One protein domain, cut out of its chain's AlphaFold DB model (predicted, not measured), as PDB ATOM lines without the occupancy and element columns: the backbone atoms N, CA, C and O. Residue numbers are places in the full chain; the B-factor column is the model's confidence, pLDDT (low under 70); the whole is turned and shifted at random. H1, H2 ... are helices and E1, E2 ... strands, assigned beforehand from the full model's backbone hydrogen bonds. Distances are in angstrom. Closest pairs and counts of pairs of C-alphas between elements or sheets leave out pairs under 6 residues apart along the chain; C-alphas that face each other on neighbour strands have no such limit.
ATOM      1  N   ILE A   3      99.231 201.536 142.554       87.31
ATOM      2  CA  ILE A   3      98.661 200.721 141.477       87.31
ATOM      3  C   ILE A   3      98.694 201.569 140.212       87.31
ATOM      4  O   ILE A   3      98.099 202.643 140.183       87.31
ATOM      5  N   TYR A   4      99.392 201.095 139.190       88.19
ATOM      6  CA  TYR A   4      99.414 201.707 137.871       88.19
ATOM      7  C   TYR A   4      98.621 200.812 136.931       88.19
ATOM      8  O   TYR A   4      98.959 199.644 136.748       88.19
ATOM      9  N   VAL A   5      97.541 201.345 136.371       85.38
ATOM     10  CA  VAL A   5      96.752 200.642 135.361       85.38
ATOM     11  C   VAL A   5      97.093 201.249 134.010       85.38
ATOM     12  O   VAL A   5      97.009 202.460 133.822       85.38
ATOM     13  N   HIS A   6      97.512 200.397 133.085       83.06
ATOM     14  CA  HIS A   6      97.798 200.748 131.702       83.06
ATOM     15  C   HIS A   6      96.798 200.019 130.799       83.06
ATOM     16  O   HIS A   6      96.197 199.025 131.202       83.06
ATOM     17  N   GLY A   7      96.627 200.467 129.554       75.62
ATOM     18  CA  GLY A   7      95.636 199.874 128.642       75.62
ATOM     19  C   GLY A   7      95.829 198.377 128.348       75.62
ATOM     20  O   GLY A   7      94.896 197.727 127.898       75.62
ATOM     21  N   GLN A   8      97.015 197.821 128.615       82.56
ATOM     22  CA  GLN A   8      97.346 196.409 128.387       82.56
ATOM     23  C   GLN A   8      97.565 195.599 129.677       82.56
ATOM     24  O   GLN A   8      97.814 194.398 129.597       82.56
ATOM     25  N   GLY A   9      97.493 196.208 130.868       85.75
ATOM     26  CA  GLY A   9      97.799 195.491 132.107       85.75
ATOM     27  C   GLY A   9      97.892 196.362 133.357       85.75
ATOM     28  O   GLY A   9      97.558 197.545 133.349       85.75
ATOM     29  N   ILE A  10      98.346 195.755 134.456       90.31
ATOM     30  CA  ILE A  10      98.349 196.365 135.792       90.31
ATOM     31  C   ILE A  10      99.709 196.148 136.450       90.31
ATOM     32  O   ILE A  10     100.229 195.034 136.485       90.31
ATOM     33  N   THR A  11     100.280 197.210 137.008       91.19
ATOM     34  CA  THR A  11     101.523 197.179 137.778       91.19
ATOM     35  C   THR A  11     101.245 197.568 139.225       91.19
ATOM     36  O   THR A  11     100.780 198.667 139.521       91.19
ATOM     37  N   LEU A  12     101.549 196.657 140.147       92.06
ATOM     38  CA  LEU A  12     101.370 196.829 141.587       92.06
ATOM     39  C   LEU A  12     102.743 197.039 142.239       92.06
ATOM     40  O   LEU A  12     103.587 196.149 142.191       92.06
ATOM     41  N   ALA A  13     102.967 198.195 142.866       93.12
ATOM     42  CA  ALA A  13     104.223 198.527 143.538       93.12
ATOM     43  C   ALA A  13     104.003 198.778 145.041       93.12
ATOM     44  O   ALA A  13     103.297 199.709 145.441       93.12
ATOM     45  N   GLY A  14     104.624 197.963 145.895       92.06
ATOM     46  CA  GLY A  14     104.539 198.095 147.350       92.06
ATOM     47  C   GLY A  14     104.984 196.838 148.088       92.06
ATOM     48  O   GLY A  14     105.766 196.049 147.556       92.06
ATOM     49  N   LYS A  15     104.510 196.650 149.326       95.31
ATOM     50  CA  LYS A  15     104.896 195.485 150.132       95.31
ATOM     51  C   LYS A  15     104.252 194.223 149.551       95.31
ATOM     52  O   LYS A  15     103.079 194.225 149.188       95.31
ATOM     53  N   ALA A  16     104.997 193.119 149.532       93.62
ATOM     54  CA  ALA A  16     104.543 191.860 148.936       93.62
ATOM     55  C   ALA A  16     103.209 191.351 149.513       93.62
ATOM     56  O   ALA A  16     102.367 190.826 148.784       93.62
ATOM     57  N   TRP A  17     102.984 191.531 150.817       95.69
ATOM     58  CA  TRP A  17     101.735 191.113 151.452       95.69
ATOM     59  C   TRP A  17     100.544 191.989 151.042       95.69
ATOM     60  O   TRP A  17      99.458 191.456 150.838       95.69
ATOM     61  N   GLU A  18     100.744 193.297 150.848       93.81
ATOM     62  CA  GLU A  18      99.699 194.217 150.374       93.81
ATOM     63  C   GLU A  18      99.270 193.831 148.955       93.81
ATOM     64  O   GLU A  18      98.078 193.707 148.674       93.81
ATOM     65  N   ILE A  19     100.250 193.544 148.088       92.94
ATOM     66  CA  ILE A  19     100.023 193.049 146.722       92.94
ATOM     67  C   ILE A  19      99.182 191.770 146.753       92.94
ATOM     68  O   ILE A  19      98.186 191.661 146.041       92.94
ATOM     69  N   LYS A  20      99.550 190.810 147.609       93.44
ATOM     70  CA  LYS A  20      98.846 189.529 147.723       93.44
ATOM     71  C   LYS A  20      97.400 189.700 148.194       93.44
ATOM     72  O   LYS A  20      96.521 188.998 147.696       93.44
ATOM     73  N   THR A  21      97.146 190.606 149.136       94.62
ATOM     74  CA  THR A  21      95.788 190.906 149.611       94.62
ATOM     75  C   THR A  21      94.943 191.530 148.503       94.62
ATOM     76  O   THR A  21      93.851 191.036 148.235       94.62
ATOM     77  N   ILE A  22      95.476 192.524 147.787       91.56
ATOM     78  CA  ILE A  22      94.775 193.186 146.675       91.56
ATOM     79  C   ILE A  22      94.443 192.186 145.567       91.56
ATOM     80  O   ILE A  22      93.301 192.122 145.124       91.56
ATOM     81  N   LEU A  23      95.402 191.352 145.157       91.25
ATOM     82  CA  LEU A  23      95.161 190.330 144.135       91.25
ATOM     83  C   LEU A  23      94.058 189.344 144.548       91.25
ATOM     84  O   LEU A  23      93.235 188.967 143.720       91.25
ATOM     85  N   LYS A  24      93.993 188.962 145.830       92.50
ATOM     86  CA  LYS A  24      92.911 188.110 146.348       92.50
ATOM     87  C   LYS A  24      91.553 188.805 146.347       92.50
ATOM     88  O   LYS A  24      90.544 188.145 146.120       92.50
ATOM     89  N   GLU A  25      91.503 190.095 146.654       91.44
ATOM     90  CA  GLU A  25      90.254 190.857 146.655       91.44
ATOM     91  C   GLU A  25      89.734 191.099 145.239       91.44
ATOM     92  O   GLU A  25      88.555 190.865 144.973       91.44
ATOM     93  N   TYR A  26      90.604 191.524 144.322       89.12
ATOM     94  CA  TYR A  26      90.223 191.792 142.937       89.12
ATOM     95  C   TYR A  26      89.960 190.512 142.151       89.12
ATOM     96  O   TYR A  26      89.033 190.504 141.351       89.12
ATOM     97  N   GLY A  27      90.649 189.408 142.453       89.50
ATOM     98  CA  GLY A  27      90.344 188.099 141.864       89.50
ATOM     99  C   GLY A  27      88.960 187.548 142.237       89.50
ATOM    100  O   GLY A  27      88.463 186.651 141.571       89.50
ATOM    101  N   LYS A  28      88.304 188.082 143.279       90.75
ATOM    102  CA  LYS A  28      86.888 187.782 143.570       90.75
ATOM    103  C   LYS A  28      85.916 188.647 142.766       90.75
ATOM    104  O   LYS A  28      84.755 188.281 142.635       90.75
ATOM    105  N   LYS A  29      86.362 189.824 142.321       87.56
ATOM    106  CA  LYS A  29      85.540 190.833 141.635       87.56
ATOM    107  C   LYS A  29      85.668 190.755 140.113       87.56
ATOM    108  O   LYS A  29      84.737 191.133 139.415       87.56
ATOM    109  N   HIS A  30      86.810 190.284 139.621       87.12
ATOM    110  CA  HIS A  30      87.137 190.169 138.208       87.12
ATOM    111  C   HIS A  30      87.729 188.786 137.952       87.12
ATOM    112  O   HIS A  30      88.690 188.394 138.615       87.12
ATOM    113  N   GLU A  31      87.156 188.063 136.995       87.50
ATOM    114  CA  GLU A  31      87.654 186.751 136.581       87.50
ATOM    115  C   GLU A  31      88.932 186.898 135.743       87.50
ATOM    116  O   GLU A  31      89.896 186.153 135.930       87.50
ATOM    117  N   LEU A  32      88.977 187.914 134.873       89.50
ATOM    118  CA  LEU A  32      90.122 188.200 134.018       89.50
ATOM    119  C   LEU A  32      90.791 189.528 134.379       89.50
ATOM    120  O   LEU A  32      90.156 190.511 134.761       89.50
ATOM    121  N   VAL A  33      92.105 189.597 134.142       87.62
ATOM    122  CA  VAL A  33      92.870 190.854 134.248       87.62
ATOM    123  C   VAL A  33      92.315 191.913 133.291       87.62
ATOM    124  O   VAL A  33      92.311 193.094 133.623       87.62
ATOM    125  N   LYS A  34      91.796 191.492 132.130       87.38
ATOM    126  CA  LYS A  34      91.151 192.384 131.162       87.38
ATOM    127  C   LYS A  34      89.941 193.098 131.769       87.38
ATOM    128  O   LYS A  34      89.868 194.315 131.669       87.38
ATOM    129  N   ASP A  35      89.073 192.372 132.473       87.25
ATOM    130  CA  ASP A  35      87.884 192.950 133.115       87.25
ATOM    131  C   ASP A  35      88.267 193.953 134.201       87.25
ATOM    132  O   ASP A  35      87.595 194.964 134.399       87.25
ATOM    133  N   TRP A  36      89.372 193.696 134.900       87.00
ATOM    134  CA  TRP A  36      89.899 194.624 135.890       87.00
ATOM    135  C   TRP A  36      90.439 195.907 135.235       87.00
ATOM    136  O   TRP A  36      90.112 197.011 135.676       87.00
ATOM    137  N   VAL A  37      91.216 195.784 134.154       88.19
ATOM    138  CA  VAL A  37      91.710 196.934 133.376       88.19
ATOM    139  C   VAL A  37      90.543 197.739 132.794       88.19
ATOM    140  O   VAL A  37      90.536 198.968 132.901       88.19
ATOM    141  N   ASP A  38      89.537 197.070 132.236       86.75
ATOM    142  CA  ASP A  38      88.347 197.707 131.670       86.75
ATOM    143  C   ASP A  38      87.520 198.415 132.750       86.75
ATOM    144  O   ASP A  38      87.130 199.565 132.551       86.75
ATOM    145  N   ALA A  39      87.327 197.809 133.926       84.44
ATOM    146  CA  ALA A  39      86.601 198.433 135.034       84.44
ATOM    147  C   ALA A  39      87.273 199.726 135.532       84.44
ATOM    148  O   ALA A  39      86.598 200.727 135.790       84.44
ATOM    149  N   VAL A  40      88.606 199.741 135.638       82.94
ATOM    150  CA  VAL A  40      89.352 200.935 136.072       82.94
ATOM    151  C   VAL A  40      89.358 202.017 134.984       82.94
ATOM    152  O   VAL A  40      89.155 203.200 135.278       82.94
ATOM    153  N   ASN A  41      89.526 201.627 133.717       79.19
ATOM    154  CA  ASN A  41      89.456 202.566 132.596       79.19
ATOM    155  C   ASN A  41      88.050 203.160 132.422       79.19
ATOM    156  O   ASN A  41      87.928 204.346 132.123       79.19
ATOM    157  N   GLN A  42      86.987 202.382 132.646       69.12
ATOM    158  CA  GLN A  42      85.609 202.882 132.627       69.12
ATOM    159  C   GLN A  42      85.356 203.908 133.735       69.12
ATOM    160  O   GLN A  42      84.703 204.916 133.481       69.12
ATOM    161  N   HIS A  43      85.917 203.710 134.932       60.41
ATOM    162  CA  HIS A  43      85.782 204.680 136.023       60.41
ATOM    163  C   HIS A  43      86.487 206.012 135.726       60.41
ATOM    164  O   HIS A  43      86.038 207.065 136.165       60.41
ATOM    165  N   THR A  44      87.562 205.971 134.935       58.56
ATOM    166  CA  THR A  44      88.280 207.173 134.480       58.56
ATOM    167  C   THR A  44      87.521 207.908 133.364       58.56
ATOM    168  O   THR A  44      87.697 209.106 133.179       58.56
ATOM    169  N   ARG A  45      86.633 207.216 132.634       57.16
ATOM    170  CA  ARG A  45      85.788 207.772 131.561       57.16
ATOM    171  C   ARG A  45      84.415 208.234 132.067       57.16
ATOM    172  O   ARG A  45      83.400 207.949 131.434       57.16
ATOM    173  N   ARG A  46      84.357 208.943 133.195       47.09
ATOM    174  CA  ARG A  46      83.169 209.733 133.545       47.09
ATOM    175  C   ARG A  46      83.347 211.137 132.952       47.09
ATOM    176  O   ARG A  46      84.213 211.854 133.442       47.09
TER     177      ARG A  46
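AT A GLANCE: This is residues 3 to 46 of the 48 residues of the protein "Z-ring formation inhibitor MciZ" of Mesobacillus selenatarsenatis (UniProt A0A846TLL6). A two-stranded hairpin, E1 and E2, spans the opening of an L made by two helices, H1 and H2, joined at a corner by a tight link. The 44 printed residues hold E1, E2, H1 and H2 in that order, the strands antiparallel, class mixed. The whole is only just compact, close to loose, with a radius of gyration of the C-alphas of 10.7 A, and elongated, 31 by 20 by 18 A.

IN THESE COORDINATES: E1 is residues 3 to 6, from C-alpha 3 at (98.661, 200.721, 141.477), and E2 residues 9 to 13. H1, residues 16 to 29, measures 20.4 A; H2, residues 33 to 44, measures 17.0 A and ends at C-alpha 44, (88.280, 207.173, 134.480).

HOW THE PARTS SIT: In the hairpin, N 4 and O 11 are 2.8 A apart, within hydrogen-bond range. The closest C-alphas of E2 and H1, Leu 12 and Ile 19, are 6.5 A apart; those of E2 and H2, Gly 9 and Val 37, 6.4 A. H1 and H2 are close but not clearly touching, C-alphas 26 and 36 being closest at 7.6 A, and about perpendicular at 86 degrees. E1 and H1 are apart. Every O i to N i+4 pair is within hydrogen-bond range in H2, and 8 of 10 in H1.

THE WHOLE: The C-alphas farthest apart, of Ala 16 and Arg 46, are 31.8 A apart. The printed part has no cut, and its three links are tight. Residues 42 to 46 have pLDDT under 70.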